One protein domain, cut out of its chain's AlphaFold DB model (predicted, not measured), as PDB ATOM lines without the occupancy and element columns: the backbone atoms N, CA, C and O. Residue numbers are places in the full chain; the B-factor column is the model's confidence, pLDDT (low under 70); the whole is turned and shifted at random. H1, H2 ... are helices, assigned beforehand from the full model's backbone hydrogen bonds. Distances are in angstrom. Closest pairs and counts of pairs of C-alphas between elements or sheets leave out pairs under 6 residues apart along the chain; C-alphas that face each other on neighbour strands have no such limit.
ATOM      1  N   ASP A  22     188.430 200.251 186.416       77.00
ATOM      2  CA  ASP A  22     188.378 201.443 185.562       77.00
ATOM      3  C   ASP A  22     186.974 201.563 184.933       77.00
ATOM      4  O   ASP A  22     186.603 200.740 184.082       77.00
ATOM      5  N   PRO A  23     186.174 202.578 185.315       80.44
ATOM      6  CA  PRO A  23     184.823 202.755 184.796       80.44
ATOM      7  C   PRO A  23     184.797 202.988 183.281       80.44
ATOM      8  O   PRO A  23     183.863 202.543 182.615       80.44
ATOM      9  N   LEU A  24     185.826 203.623 182.703       81.62
ATOM     10  CA  LEU A  24     185.903 203.847 181.255       81.62
ATOM     11  C   LEU A  24     186.197 202.553 180.501       81.62
ATOM     12  O   LEU A  24     185.592 202.303 179.456       81.62
ATOM     13  N   ALA A  25     187.087 201.714 181.033       82.94
ATOM     14  CA  ALA A  25     187.342 200.389 180.472       82.94
ATOM     15  C   ALA A  25     186.082 199.509 180.545       82.94
ATOM     16  O   ALA A  25     185.758 198.806 179.584       82.94
ATOM     17  N   MET A  26     185.324 199.598 181.644       84.19
ATOM     18  CA  MET A  26     184.037 198.913 181.782       84.19
ATOM     19  C   MET A  26     182.998 199.446 180.783       84.19
ATOM     20  O   MET A  26     182.310 198.657 180.140       84.19
ATOM     21  N   ALA A  27     182.912 200.766 180.580       86.44
ATOM     22  CA  ALA A  27     182.024 201.368 179.580       86.44
ATOM     23  C   ALA A  27     182.338 200.872 178.157       86.44
ATOM     24  O   ALA A  27     181.429 200.586 177.379       86.44
ATOM     25  N   GLN A  28     183.625 200.725 177.822       85.12
ATOM     26  CA  GLN A  28     184.061 200.158 176.543       85.12
ATOM     27  C   GLN A  28     183.608 198.704 176.379       85.12
ATOM     28  O   GLN A  28     182.973 198.386 175.375       85.12
ATOM     29  N   HIS A  29     183.837 197.859 177.386       86.06
ATOM     30  CA  HIS A  29     183.376 196.468 177.367       86.06
ATOM     31  C   HIS A  29     181.847 196.372 177.247       86.06
ATOM     32  O   HIS A  29     181.325 195.546 176.498       86.06
ATOM     33  N   MET A  30     181.106 197.244 177.935       86.88
ATOM     34  CA  MET A  30     179.644 197.286 177.849       86.88
ATOM     35  C   MET A  30     179.148 197.690 176.455       86.88
ATOM     36  O   MET A  30     178.132 197.156 176.009       86.88
ATOM     37  N   ARG A  31     179.862 198.563 175.727       87.62
ATOM     38  CA  ARG A  31     179.523 198.892 174.327       87.62
ATOM     39  C   ARG A  31     179.674 197.687 173.410       87.62
ATOM     40  O   ARG A  31     178.776 197.407 172.622       87.62
ATOM     41  N   GLU A  32     180.757 196.936 173.557       87.69
ATOM     42  CA  GLU A  32     180.960 195.712 172.780       87.69
ATOM     43  C   GLU A  32     179.871 194.671 173.070       87.69
ATOM     44  O   GLU A  32     179.341 194.038 172.151       87.69
ATOM     45  N   LEU A  33     179.492 194.511 174.343       86.94
ATOM     46  CA  LEU A  33     178.397 193.624 174.736       86.94
ATOM     47  C   LEU A  33     177.059 194.072 174.139       86.94
ATOM     48  O   LEU A  33     176.340 193.241 173.579       86.94
ATOM     49  N   ARG A  34     176.743 195.370 174.209       88.06
ATOM     50  CA  ARG A  34     175.538 195.965 173.616       88.06
ATOM     51  C   ARG A  34     175.456 195.681 172.120       88.06
ATOM     52  O   ARG A  34     174.413 195.235 171.650       88.06
ATOM     53  N   ASP A  35     176.537 195.912 171.379       87.12
ATOM     54  CA  ASP A  35     176.555 195.751 169.923       87.12
ATOM     55  C   ASP A  35     176.326 194.287 169.527       87.12
ATOM     56  O   ASP A  35     175.480 193.981 168.679       87.12
ATOM     57  N   ASN A  36     176.993 193.360 170.219       84.88
ATOM     58  CA  ASN A  36     176.786 191.925 170.026       84.88
ATOM     59  C   ASN A  36     175.350 191.487 170.357       84.88
ATOM     60  O   ASN A  36     174.757 190.687 169.625       84.88
ATOM     61  N   LEU A  37     174.786 191.992 171.456       82.31
ATOM     62  CA  LEU A  37     173.430 191.654 171.879       82.31
ATOM     63  C   LEU A  37     172.388 192.227 170.911       82.31
ATOM     64  O   LEU A  37     171.456 191.521 170.541       82.31
ATOM     65  N   SER A  38     172.568 193.465 170.449       83.62
ATOM     66  CA  SER A  38     171.666 194.137 169.508       83.62
ATOM     67  C   SER A  38     171.521 193.350 168.203       83.62
ATOM     68  O   SER A  38     170.405 193.056 167.768       83.62
ATOM     69  N   VAL A  39     172.642 192.893 167.633       84.94
ATOM     70  CA  VAL A  39     172.640 192.051 166.425       84.94
ATOM     71  C   VAL A  39     171.891 190.736 166.660       84.94
ATOM     72  O   VAL A  39     171.095 190.311 165.818       84.94
ATOM     73  N   ARG A  40     172.109 190.087 167.811       82.12
ATOM     74  CA  ARG A  40     171.422 188.833 168.160       82.12
ATOM     75  C   ARG A  40     169.920 189.038 168.339       82.12
ATOM     76  O   ARG A  40     169.142 188.281 167.766       82.12
ATOM     77  N   THR A  41     169.515 190.061 169.084       79.56
ATOM     78  CA  THR A  41     168.105 190.365 169.354       79.56
ATOM     79  C   THR A  41     167.370 190.782 168.085       79.56
ATOM     80  O   THR A  41     166.254 190.329 167.863       79.56
ATOM     81  N   SER A  42     167.999 191.565 167.202       81.56
ATOM     82  CA  SER A  42     167.430 191.908 165.892       81.56
ATOM     83  C   SER A  42     167.137 190.654 165.063       81.56
ATOM     84  O   SER A  42     166.040 190.506 164.525       81.56
ATOM     85  N   ARG A  43     168.080 189.700 165.034       82.44
ATOM     86  CA  ARG A  43     167.895 188.424 164.333       82.44
ATOM     87  C   ARG A  43     166.775 187.579 164.954       82.44
ATOM     88  O   ARG A  43     165.984 186.997 164.217       82.44
ATOM     89  N   ILE A  44     166.686 187.532 166.285       80.81
ATOM     90  CA  ILE A  44     165.611 186.826 166.999       80.81
ATOM     91  C   ILE A  44     164.253 187.469 166.699       80.81
ATOM     92  O   ILE A  44     163.334 186.763 166.303       80.81
ATOM     93  N   ASN A  45     164.129 188.793 166.806       76.31
ATOM     94  CA  ASN A  45     162.878 189.503 166.526       76.31
ATOM     95  C   ASN A  45     162.425 189.320 165.073       76.31
ATOM     96  O   ASN A  45     161.237 189.138 164.833       76.31
ATOM     97  N   ALA A  46     163.355 189.332 164.112       79.94
ATOM     98  CA  ALA A  46     163.039 189.060 162.712       79.94
ATOM     99  C   ALA A  46     162.467 187.644 162.527       79.94
ATOM    100  O   ALA A  46     161.425 187.491 161.896       79.94
ATOM    101  N   SER A  47     163.094 186.636 163.144       81.44
ATOM    102  CA  SER A  47     162.615 185.250 163.102       81.44
ATOM    103  C   SER A  47     161.258 185.079 163.792       81.44
ATOM    104  O   SER A  47     160.390 184.404 163.249       81.44
ATOM    105  N   ILE A  48     161.045 185.709 164.954       76.62
ATOM    106  CA  ILE A  48     159.754 185.673 165.655       76.62
ATOM    107  C   ILE A  48     158.671 186.334 164.799       76.62
ATOM    108  O   ILE A  48     157.599 185.760 164.645       76.62
ATOM    109  N   ASN A  49     158.942 187.504 164.216       76.31
ATOM    110  CA  ASN A  49     157.987 188.190 163.345       76.31
ATOM    111  C   ASN A  49     157.620 187.352 162.119       76.31
ATOM    112  O   ASN A  49     156.450 187.307 161.752       76.31
ATOM    113  N   GLU A  50     158.591 186.678 161.504       78.38
ATOM    114  CA  GLU A  50     158.346 185.777 160.378       78.38
ATOM    115  C   GLU A  50     157.439 184.608 160.786       78.38
ATOM    116  O   GLU A  50     156.398 184.400 160.162       78.38
ATOM    117  N   SER A  51     157.740 183.930 161.901       75.75
ATOM    118  CA  SER A  51     156.889 182.854 162.425       75.75
ATOM    119  C   SER A  51     155.495 183.339 162.839       75.75
ATOM    120  O   SER A  51     154.510 182.636 162.626       75.75
ATOM    121  N   VAL A  52     155.366 184.545 163.406       71.00
ATOM    122  CA  VAL A  52     154.055 185.126 163.740       71.00
ATOM    123  C   VAL A  52     153.262 185.450 162.478       71.00
ATOM    124  O   VAL A  52     152.062 185.204 162.463       71.00
ATOM    125  N   LEU A  53     153.884 185.971 161.415       72.31
ATOM    126  CA  LEU A  53     153.199 186.226 160.141       72.31
ATOM    127  C   LEU A  53     152.708 184.930 159.483       72.31
ATOM    128  O   LEU A  53     151.592 184.908 158.962       72.31
ATOM    129  N   GLU A  54     153.499 183.859 159.555       71.25
ATOM    130  CA  GLU A  54     153.119 182.525 159.081       71.25
ATOM    131  C   GLU A  54     151.906 181.989 159.860       71.25
ATOM    132  O   GLU A  54     150.871 181.691 159.264       71.25
ATOM    133  N   VAL A  55     151.956 182.002 161.198       67.06
ATOM    134  CA  VAL A  55     150.837 181.565 162.058       67.06
ATOM    135  C   VAL A  55     149.613 182.473 161.915       67.06
ATOM    136  O   VAL A  55     148.483 181.996 161.959       67.06
ATOM    137  N   ARG A  56     149.797 183.780 161.698       63.03
ATOM    138  CA  ARG A  56     148.701 184.743 161.511       63.03
ATOM    139  C   ARG A  56     147.890 184.474 160.241       63.03
ATOM    140  O   ARG A  56     146.720 184.848 160.177       63.03
ATOM    141  N   SER A  57     148.496 183.829 159.242       60.69
ATOM    142  CA  SER A  57     147.785 183.377 158.041       60.69
ATOM    143  C   SER A  57     146.832 182.201 158.321       60.69
ATOM    144  O   SER A  57     145.838 182.049 157.612       60.69
ATOM    145  N   GLU A  58     147.074 181.438 159.396       56.84
ATOM    146  CA  GLU A  58     146.264 180.288 159.827       56.84
ATOM    147  C   GLU A  58     145.356 180.587 161.041       56.84
ATOM    148  O   GLU A  58     144.321 179.944 161.212       56.84
ATOM    149  N   VAL A  59     145.695 181.578 161.879       54.16
ATOM    150  CA  VAL A  59     144.974 181.950 163.112       54.16
ATOM    151  C   VAL A  59     144.913 183.478 163.244       54.16
ATOM    152  O   VAL A  59     145.934 184.149 163.147       54.16
ATOM    153  N   MET A  60     143.738 184.068 163.513       54.47
ATOM    154  CA  MET A  60     143.614 185.524 163.723       54.47
ATOM    155  C   MET A  60     144.309 185.988 165.020       54.47
ATOM    156  O   MET A  60     143.670 186.158 166.056       54.47
ATOM    157  N   ILE A  61     145.615 186.250 164.962       57.00
ATOM    158  CA  ILE A  61     146.356 186.962 166.011       57.00
ATOM    159  C   ILE A  61     146.223 188.471 165.748       57.00
ATOM    160  O   ILE A  61     146.605 188.955 164.679       57.00
ATOM    161  N   SER A  62     145.661 189.221 166.706       55.94
ATOM    162  CA  SER A  62     145.457 190.678 166.595       55.94
ATOM    163  C   SER A  62     146.524 191.528 167.296       55.94
ATOM    164  O   SER A  62     146.422 192.751 167.261       55.94
ATOM    165  N   SER A  63     147.492 190.913 167.977       56.66
ATOM    166  CA  SER A  63     148.427 191.611 168.869       56.66
ATOM    167  C   SER A  63     149.824 191.721 168.252       56.66
ATOM    168  O   SER A  63     150.354 190.728 167.757       56.66
ATOM    169  N   ASP A  64     150.419 192.918 168.306       63.34
ATOM    170  CA  ASP A  64     151.805 193.167 167.887       63.34
ATOM    171  C   ASP A  64     152.814 192.428 168.778       63.34
ATOM    172  O   ASP A  64     152.587 192.230 169.976       63.34
ATOM    173  N   VAL A  65     153.954 192.045 168.193       65.25
ATOM    174  CA  VAL A  65     155.044 191.394 168.928       65.25
ATOM    175  C   VAL A  65     155.734 192.417 169.839       65.25
ATOM    176  O   VAL A  65     156.286 193.397 169.335       65.25
ATOM    177  N   PRO A  66     155.748 192.218 171.171       67.19
ATOM    178  CA  PRO A  66     156.441 193.113 172.077       67.19
ATOM    179  C   PRO A  66     157.947 193.002 171.851       67.19
ATOM    180  O   PRO A  66     158.510 191.910 171.854       67.19
ATOM    181  N   THR A  67     158.609 194.144 171.699       68.94
ATOM    182  CA  THR A  67     160.063 194.234 171.547       68.94
ATOM    183  C   THR A  67     160.693 194.845 172.790       68.94
ATOM    184  O   THR A  67     160.234 195.882 173.268       68.94
ATOM    185  N   LEU A  68     161.780 194.251 173.281       70.88
ATOM    186  CA  LEU A  68     162.590 194.826 174.354       70.88
ATOM    187  C   LEU A  68     163.819 195.534 173.773       70.88
ATOM    188  O   LEU A  68     164.681 194.902 173.160       70.88
ATOM    189  N   ALA A  69     163.906 196.848 173.978       74.06
ATOM    190  CA  ALA A  69     165.034 197.668 173.541       74.06
ATOM    191  C   ALA A  69     166.198 197.576 174.543       74.06
ATOM    192  O   ALA A  69     166.481 198.505 175.296       74.06
ATOM    193  N   PHE A  70     166.881 196.427 174.569       74.06
ATOM    194  CA  PHE A  70     168.051 196.225 175.436       74.06
ATOM    195  C   PHE A  70     169.163 197.247 175.178       74.06
ATOM    196  O   PHE A  70     169.856 197.629 176.115       74.06
ATOM    197  N   ALA A  71     169.315 197.709 173.933       78.06
ATOM    198  CA  ALA A  71     170.299 198.727 173.574       78.06
ATOM    199  C   ALA A  71     170.161 199.984 174.450       78.06
ATOM    200  O   ALA A  71     171.143 200.406 175.048       78.06
ATOM    201  N   ASP A  72     168.931 200.465 174.650       81.12
ATOM    202  CA  ASP A  72     168.649 201.648 175.465       81.12
ATOM    203  C   ASP A  72     169.033 201.453 176.940       81.12
ATOM    204  O   ASP A  72     169.456 202.394 177.607       81.12
ATOM    205  N   MET A  73     168.885 200.233 177.471       81.75
ATOM    206  CA  MET A  73     169.263 199.913 178.855       81.75
ATOM    207  C   MET A  73     170.787 199.945 179.024       81.75
ATOM    208  O   MET A  73     171.305 200.478 180.007       81.75
ATOM    209  N   PHE A  74     171.512 199.390 178.049       84.25
ATOM    210  CA  PHE A  74     172.971 199.407 178.036       84.25
ATOM    211  C   PHE A  74     173.517 200.818 177.820       84.25
ATOM    212  O   PHE A  74     174.466 201.194 178.500       84.25
ATOM    213  N   ASP A  75     172.907 201.615 176.944       86.06
ATOM    214  CA  ASP A  75     173.324 202.998 176.687       86.06
ATOM    215  C   ASP A  75     173.251 203.858 177.950       86.06
ATOM    216  O   ASP A  75     174.162 204.636 178.230       86.06
ATOM    217  N   GLN A  76     172.216 203.660 178.767       83.44
ATOM    218  CA  GLN A  76     172.083 204.335 180.055       83.44
ATOM    219  C   GLN A  76     173.176 203.918 181.051       83.44
ATOM    220  O   GLN A  76     173.772 204.773 181.706       83.44
ATOM    221  N   LEU A  77     173.488 202.620 181.140       83.75
ATOM    222  CA  LEU A  77     174.562 202.123 182.008       83.75
ATOM    223  C   LEU A  77     175.944 202.614 181.546       83.75
ATOM    224  O   LEU A  77     176.766 203.019 182.368       83.75
ATOM    225  N   ILE A  78     176.190 202.612 180.235       86.69
ATOM    226  CA  ILE A  78     177.412 203.139 179.619       86.69
ATOM    227  C   ILE A  78     177.565 204.625 179.943       86.69
ATOM    228  O   ILE A  78     178.648 205.035 180.351       86.69
ATOM    229  N   ALA A  79     176.496 205.418 179.831       85.06
ATOM    230  CA  ALA A  79     176.531 206.841 180.154       85.06
ATOM    231  C   ALA A  79     176.935 207.097 181.617       85.06
ATOM    232  O   ALA A  79     177.779 207.954 181.874       85.06
ATOM    233  N   VAL A  80     176.411 206.314 182.568       84.50
ATOM    234  CA  VAL A  80     176.812 206.414 183.983       84.50
ATOM    235  C   VAL A  80     178.286 206.062 184.169       84.50
ATOM    236  O   VAL A  80     179.012 206.801 184.831       84.50
ATOM    237  N   LEU A  81     178.755 204.965 183.570       84.38
ATOM    238  CA  LEU A  81     180.158 204.550 183.662       84.38
ATOM    239  C   LEU A  81     181.111 205.582 183.042       84.38
ATOM    240  O   LEU A  81     182.184 205.842 183.587       84.38
ATOM    241  N   GLU A  82     180.720 206.202 181.930       84.06
ATOM    242  CA  GLU A  82     181.496 207.266 181.302       84.06
ATOM    243  C   GLU A  82     181.530 208.544 182.135       84.06
ATOM    244  O   GLU A  82     182.589 209.158 182.246       84.06
ATOM    245  N   ASP A  83     180.410 208.941 182.734       81.25
ATOM    246  CA  ASP A  83     180.363 210.096 183.627       81.25
ATOM    247  C   ASP A  83     181.260 209.871 184.848       81.25
ATOM    248  O   ASP A  83     182.091 210.722 185.165       81.25
ATOM    249  N   VAL A  84     181.185 208.698 185.484       78.31
ATOM    250  CA  VAL A  84     182.059 208.346 186.615       78.31
ATOM    251  C   VAL A  84     183.531 208.336 186.184       78.31
ATOM    252  O   VAL A  84     184.383 208.908 186.863       78.31
ATOM    253  N   GLY A  85     183.840 207.741 185.031       73.88
ATOM    254  CA  GLY A  85     185.208 207.589 184.544       73.88
ATOM    255  C   GLY A  85     185.861 208.871 184.005       73.88
ATOM    256  O   GLY A  85     187.055 209.093 184.202       73.88
ATOM    257  N   ARG A  86     185.107 209.761 183.347       73.75
ATOM    258  CA  ARG A  86     185.616 211.092 182.953       73.75
ATOM    259  C   ARG A  86     185.968 211.914 184.182       73.75
ATOM    260  O   ARG A  86     186.934 212.673 184.176       73.75
ATOM    261  N   THR A  87     185.197 211.722 185.238       69.38
ATOM    262  CA  THR A  87     185.358 212.488 186.453       69.38
ATOM    263  C   THR A  87     186.500 211.957 187.323       69.38
ATOM    264  O   THR A  87     187.271 212.745 187.863       69.38
ATOM    265  N   SER A  88     186.720 210.640 187.386       67.38
ATOM    266  CA  SER A  88     187.908 210.084 188.054       67.38
ATOM    267  C   SER A  88     189.218 210.525 187.387       67.38
ATOM    268  O   SER A  88     190.192 210.814 188.081       67.38
ATOM    269  N   LYS A  89     189.242 210.677 186.055       66.19
ATOM    270  CA  LYS A  89     190.395 211.262 185.350       66.19
ATOM    271  C   LYS A  89     190.663 212.710 185.748       66.19
ATOM    272  O   LYS A  89     191.815 213.058 185.989       66.19
ATOM    273  N   GLY A  90     189.635 213.547 185.868       66.50
ATOM    274  CA  GLY A  90     189.850 214.926 186.308       66.50
ATOM    275  C   GLY A  90     190.346 215.022 187.754       66.50
ATOM    276  O   GLY A  90     191.099 215.938 188.060       66.50
ATOM    277  N   VAL A  91     190.042 214.038 188.615       69.56
ATOM    278  CA  VAL A  91     190.651 213.945 189.954       69.56
ATOM    279  C   VAL A  91     192.166 213.769 189.869       69.56
ATOM    280  O   VAL A  91     192.875 214.442 190.608       69.56
ATOM    281  N   THR A  92     192.673 212.925 188.958       68.44
ATOM    282  CA  THR A  92     194.122 212.650 188.831       68.44
ATOM    283  C   THR A  92     194.965 213.871 188.439       68.44
ATOM    284  O   THR A  92     196.165 213.896 188.694       68.44
ATOM    285  N   GLU A  93     194.349 214.910 187.870       75.75
ATOM    286  CA  GLU A  93     195.030 216.152 187.480       75.75
ATOM    287  C   GLU A  93     195.079 217.198 188.610       75.75
ATOM    288  O   GLU A  93     195.799 218.196 188.507       75.75
ATOM    289  N   ILE A  94     194.343 216.987 189.709       81.75
ATOM    290  CA  ILE A  94     194.270 217.939 190.820       81.75
ATOM    291  C   ILE A  94     195.519 217.828 191.681       81.75
ATOM    292  O   ILE A  94     195.831 216.780 192.231       81.75
ATOM    293  N   PRO A 160     178.502 210.372 196.248       65.56
ATOM    294  CA  PRO A 160     178.158 208.952 196.163       65.56
ATOM    295  C   PRO A 160     176.646 208.722 196.246       65.56
ATOM    296  O   PRO A 160     176.106 207.838 195.587       65.56
ATOM    297  N   SER A 161     175.957 209.590 196.993       70.50
ATOM    298  CA  SER A 161     174.501 209.653 197.085       70.50
ATOM    299  C   SER A 161     173.828 209.890 195.724       70.50
ATOM    300  O   SER A 161     172.893 209.175 195.379       70.50
ATOM    301  N   LYS A 162     174.335 210.819 194.905       73.25
ATOM    302  CA  LYS A 162     173.797 211.129 193.569       73.25
ATOM    303  C   LYS A 162     174.049 210.008 192.567       73.25
ATOM    304  O   LYS A 162     173.181 209.725 191.744       73.25
ATOM    305  N   ILE A 163     175.222 209.376 192.624       74.94
ATOM    306  CA  ILE A 163     175.539 208.220 191.771       74.94
ATOM    307  C   ILE A 163     174.608 207.054 192.122       74.94
ATOM    308  O   ILE A 163     174.029 206.452 191.220       74.94
ATOM    309  N   GLN A 164     174.404 206.790 193.416       75.62
ATOM    310  CA  GLN A 164     173.483 205.755 193.875       75.62
ATOM    311  C   GLN A 164     172.043 206.046 193.438       75.62
ATOM    312  O   GLN A 164     171.417 205.170 192.853       75.62
ATOM    313  N   SER A 165     171.550 207.278 193.610       81.75
ATOM    314  CA  SER A 165     170.204 207.651 193.151       81.75
ATOM    315  C   SER A 165     170.017 207.425 191.652       81.75
ATOM    316  O   SER A 165     168.998 206.880 191.242       81.75
ATOM    317  N   ARG A 166     171.018 207.760 190.825       78.38
ATOM    318  CA  ARG A 166     170.968 207.474 189.382       78.38
ATOM    319  C   ARG A 166     170.918 205.973 189.092       78.38
ATOM    320  O   ARG A 166     170.196 205.556 188.196       78.38
ATOM    321  N   ILE A 167     171.679 205.156 189.821       82.56
ATOM    322  CA  ILE A 167     171.638 203.692 189.671       82.56
ATOM    323  C   ILE A 167     170.262 203.150 190.067       82.56
ATOM    324  O   ILE A 167     169.722 202.313 189.347       82.56
ATOM    325  N   ASP A 168     169.690 203.637 191.165       83.00
ATOM    326  CA  ASP A 168     168.383 203.205 191.660       83.00
ATOM    327  C   ASP A 168     167.269 203.556 190.657       83.00
ATOM    328  O   ASP A 168     166.467 202.693 190.298       83.00
ATOM    329  N   GLU A 169     167.280 204.777 190.110       84.81
ATOM    330  CA  GLU A 169     166.359 205.206 189.047       84.81
ATOM    331  C   GLU A 169     166.476 204.319 187.797       84.81
ATOM    332  O   GLU A 169     165.472 203.896 187.217       84.81
ATOM    333  N   LEU A 170     167.704 203.985 187.386       84.75
ATOM    334  CA  LEU A 170     167.935 203.081 186.260       84.75
ATOM    335  C   LEU A 170     167.423 201.669 186.542       84.75
ATOM    336  O   LEU A 170     166.851 201.038 185.651       84.75
ATOM    337  N   GLN A 171     167.615 201.153 187.755       82.38
ATOM    338  CA  GLN A 171     167.092 199.844 188.141       82.38
ATOM    339  C   GLN A 171     165.565 199.824 188.093       82.38
ATOM    340  O   GLN A 171     164.997 198.905 187.500       82.38
ATOM    341  N   GLU A 172     164.904 200.841 188.643       87.25
ATOM    342  CA  GLU A 172     163.445 200.947 188.640       87.25
ATOM    343  C   GLU A 172     162.886 200.992 187.210       87.25
ATOM    344  O   GLU A 172     162.047 200.163 186.845       87.25
ATOM    345  N   LEU A 173     163.429 201.870 186.356       84.25
ATOM    346  CA  LEU A 173     163.028 201.982 184.948       84.25
ATOM    347  C   LEU A 173     163.204 200.663 184.186       84.25
ATOM    348  O   LEU A 173     162.347 200.269 183.387       84.25
ATOM    349  N   ASN A 174     164.309 199.963 184.435       80.12
ATOM    350  CA  ASN A 174     164.608 198.690 183.793       80.12
ATOM    351  C   ASN A 174     163.663 197.572 184.255       80.12
ATOM    352  O   ASN A 174     163.208 196.781 183.425       80.12
ATOM    353  N   VAL A 175     163.309 197.529 185.542       84.50
ATOM    354  CA  VAL A 175     162.321 196.581 186.077       84.50
ATOM    355  C   VAL A 175     160.952 196.817 185.443       84.50
ATOM    356  O   VAL A 175     160.332 195.858 184.978       84.50
ATOM    357  N   THR A 176     160.500 198.069 185.347       84.44
ATOM    358  CA  THR A 176     159.227 198.401 184.691       84.44
ATOM    359  C   THR A 176     159.213 197.938 183.232       84.44
ATOM    360  O   THR A 176     158.267 197.274 182.809       84.44
ATOM    361  N   ARG A 177     160.283 198.201 182.467       79.62
ATOM    362  CA  ARG A 177     160.399 197.764 181.061       79.62
ATOM    363  C   ARG A 177     160.337 196.242 180.914       79.62
ATOM    364  O   ARG A 177     159.642 195.740 180.031       79.62
ATOM    365  N   LEU A 178     161.022 195.503 181.789       80.25
ATOM    366  CA  LEU A 178     160.999 194.037 181.792       80.25
ATOM    367  C   LEU A 178     159.612 193.480 182.131       80.25
ATOM    368  O   LEU A 178     159.168 192.520 181.500       80.25
ATOM    369  N   GLN A 179     158.907 194.089 183.085       82.88
ATOM    370  CA  GLN A 179     157.541 193.698 183.437       82.88
ATOM    371  C   GLN A 179     156.570 193.928 182.275       82.88
ATOM    372  O   GLN A 179     155.797 193.026 181.949       82.88
ATOM    373  N   SER A 180     156.638 195.084 181.609       82.25
ATOM    374  CA  SER A 180     155.815 195.367 180.425       82.25
ATOM    375  C   SER A 180     156.097 194.385 179.286       82.25
ATOM    376  O   SER A 180     155.165 193.889 178.656       82.25
ATOM    377  N   TYR A 181     157.366 194.043 179.057       79.25
ATOM    378  CA  TYR A 181     157.748 193.036 178.068       79.25
ATOM    379  C   TYR A 181     157.184 191.646 178.404       79.25
ATOM    380  O   TYR A 181     156.571 191.005 177.549       79.25
ATOM    381  N   ALA A 182     157.315 191.197 179.657       80.00
ATOM    382  CA  ALA A 182     156.780 189.913 180.109       80.00
ATOM    383  C   ALA A 182     155.246 189.843 179.991       80.00
ATOM    384  O   ALA A 182     154.704 188.834 179.541       80.00
ATOM    385  N   GLN A 183     154.547 190.928 180.343       83.56
ATOM    386  CA  GLN A 183     153.097 191.043 180.162       83.56
ATOM    387  C   GLN A 183     152.702 190.987 178.682       83.56
ATOM    388  O   GLN A 183     151.741 190.301 178.336       83.56
ATOM    389  N   GLY A 184     153.463 191.644 177.803       80.56
ATOM    390  CA  GLY A 184     153.250 191.584 176.360       80.56
ATOM    391  C   GLY A 184     153.380 190.162 175.804       80.56
ATOM    392  O   GLY A 184     152.512 189.711 175.058       80.56
ATOM    393  N   ILE A 185     154.418 189.421 176.211       78.00
ATOM    394  CA  ILE A 185     154.596 188.013 175.816       78.00
ATOM    395  C   ILE A 185     153.444 187.148 176.332       78.00
ATOM    396  O   ILE A 185     152.902 186.336 175.581       78.00
ATOM    397  N   ALA A 186     153.047 187.314 177.594       78.88
ATOM    398  CA  ALA A 186     151.929 186.564 178.162       78.88
ATOM    399  C   ALA A 186     150.614 186.850 177.413       78.88
ATOM    400  O   ALA A 186     149.836 185.930 177.158       78.88
ATOM    401  N   GLY A 187     150.393 188.104 177.002       78.81
ATOM    402  CA  GLY A 187     149.260 188.511 176.171       78.81
ATOM    403  C   GLY A 187     149.269 187.860 174.786       78.81
ATOM    404  O   GLY A 187     148.238 187.344 174.350       78.81
ATOM    405  N   LEU A 188     150.430 187.806 174.123       73.94
ATOM    406  CA  LEU A 188     150.590 187.067 172.868       73.94
ATOM    407  C   LEU A 188     150.257 185.584 173.040       73.94
ATOM    408  O   LEU A 188     149.421 185.064 172.305       73.94
ATOM    409  N   MET A 189     150.859 184.911 174.027       73.94
ATOM    410  CA  MET A 189     150.613 183.486 174.273       73.94
ATOM    411  C   MET A 189     149.138 183.204 174.584       73.94
ATOM    412  O   MET A 189     148.595 182.212 174.111       73.94
ATOM    413  N   GLY A 190     148.466 184.091 175.323       74.12
ATOM    414  CA  GLY A 190     147.034 183.978 175.605       74.12
ATOM    415  C   GLY A 190     146.129 184.204 174.386       74.12
ATOM    416  O   GLY A 190     145.012 183.685 174.360       74.12
ATOM    417  N   SER A 191     146.597 184.956 173.381       67.56
ATOM    418  CA  SER A 191     145.862 185.214 172.132       67.56
ATOM    419  C   SER A 191     145.916 184.050 171.135       67.56
ATOM    420  O   SER A 191     145.051 183.942 170.268       67.56
ATOM    421  N   ILE A 192     146.881 183.140 171.289       66.31
ATOM    422  CA  ILE A 192     146.988 181.911 170.500       66.31
ATOM    423  C   ILE A 192     146.020 180.879 171.102       66.31
ATOM    424  O   ILE A 192     146.389 180.075 171.957       66.31
ATOM    425  N   ARG A 193     144.748 180.906 170.687       58.59
ATOM    426  CA  ARG A 193     143.788 179.821 170.957       58.59
ATOM    427  C   ARG A 193     143.537 179.014 169.680       58.59
ATOM    428  O   ARG A 193     143.194 179.620 168.667       58.59
ATOM    429  N   PRO A 194     143.662 177.673 169.710       52.25
ATOM    430  CA  PRO A 194     143.248 176.842 168.588       52.25
ATOM    431  C   PRO A 194     141.728 176.935 168.415       52.25
ATOM    432  O   PRO A 194     140.987 176.886 169.400       52.25
ATOM    433  N   TYR A 195     141.272 177.080 167.169       43.50
ATOM    434  CA  TYR A 195     139.859 176.933 166.825       43.50
ATOM    435  C   TYR A 195     139.384 175.536 167.252       43.50
ATOM    436  O   TYR A 195     139.935 174.528 166.806       43.50
ATOM    437  N   GLY A 196     138.379 175.502 168.124       45.56
ATOM    438  CA  GLY A 196     137.503 174.360 168.370       45.56
ATOM    439  C   GLY A 196     136.083 174.763 168.025       45.56
ATOM    440  O   GLY A 196     135.691 175.871 168.460       45.56
TER     441      GLY A 196
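AT A GLANCE: This is residues 22 to 94 and 160 to 196 of the 196 residues of an uncharacterized protein of Nonomuraea longispora (UniProt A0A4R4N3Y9). Three long helices lie lengthwise in a narrow row, H2 between H1 and H3 over part of the length, with each helix running the opposite way to the one before it. H1 and H2 make a helical hairpin whose long link, residues 59 to 69, folds back from the end of H1 to the start of H2, while H3 meets H2 only lightly and is apart from H1. The printed part has 110 residues with three named helices, in the order H1, H2, H3, and no named strand; the class is all helix. The whole is only just loose, close to extended, with a radius of gyration of the C-alphas of 19.7 A, and its outline is a rod with spans of 74 by 26 by 13 A.

HOW THE PARTS SIT: H1, residues 23 to 58, touches H2, residues 70 to 92, with its residues 23 to 38 alone. There are 30 pairs of C-alphas within 8 A between them, the closest being those of Pro 23 and Gly 85, 4.9 A apart. Their lines stand at a shallow tilt of 6 degrees, and they run opposite ways. H3, residues 160 to 191, only just touches H2, with 3 pairs of C-alphas within 8 A. The closest are those of Met 73 and Asn 174, 6.9 A apart. H2 touches H3 with its residues 73 to 77 alone, and H3 touches H2 with its residues 170 to 174 alone. H2 and H3 run opposite ways at a shallow tilt of 10 degrees. H1 and H3 are apart. In H2 and H3 every O i to N i+4 pair is within hydrogen-bond range, and in H1 31 of 32 are.

IN THESE COORDINATES: H1 has 36 residues, the most of the three helices, and measures 51.1 A from its first C-alpha, that of Pro 23 at (184.823, 202.755, 184.796), to that of Glu 58 at (146.264, 180.288, 159.827). H2 begins at Phe 70 and ends at Thr 92, 33.6 A from first to last C-alpha. H3 measures 46.7 A from Pro 160 to Ser 191, whose C-alpha is at (145.862, 185.214, 172.132).

THE WHOLE: The two C-alphas farthest apart are those of Ile 94 and Gly 196, at 75.0 A; Gly 196 is the chain's last residue. Residues 95 to 159 are not printed, and C-alphas 94 and 160 are 19.2 A apart across this cut, which lies in the link from H2 to H3. The link from H1 to H2, 11 residues, is long. The mean pLDDT of the printed part is 76.1, and residues 55 to 67, 87 to 92, 160 and 191 to 196 are under 70.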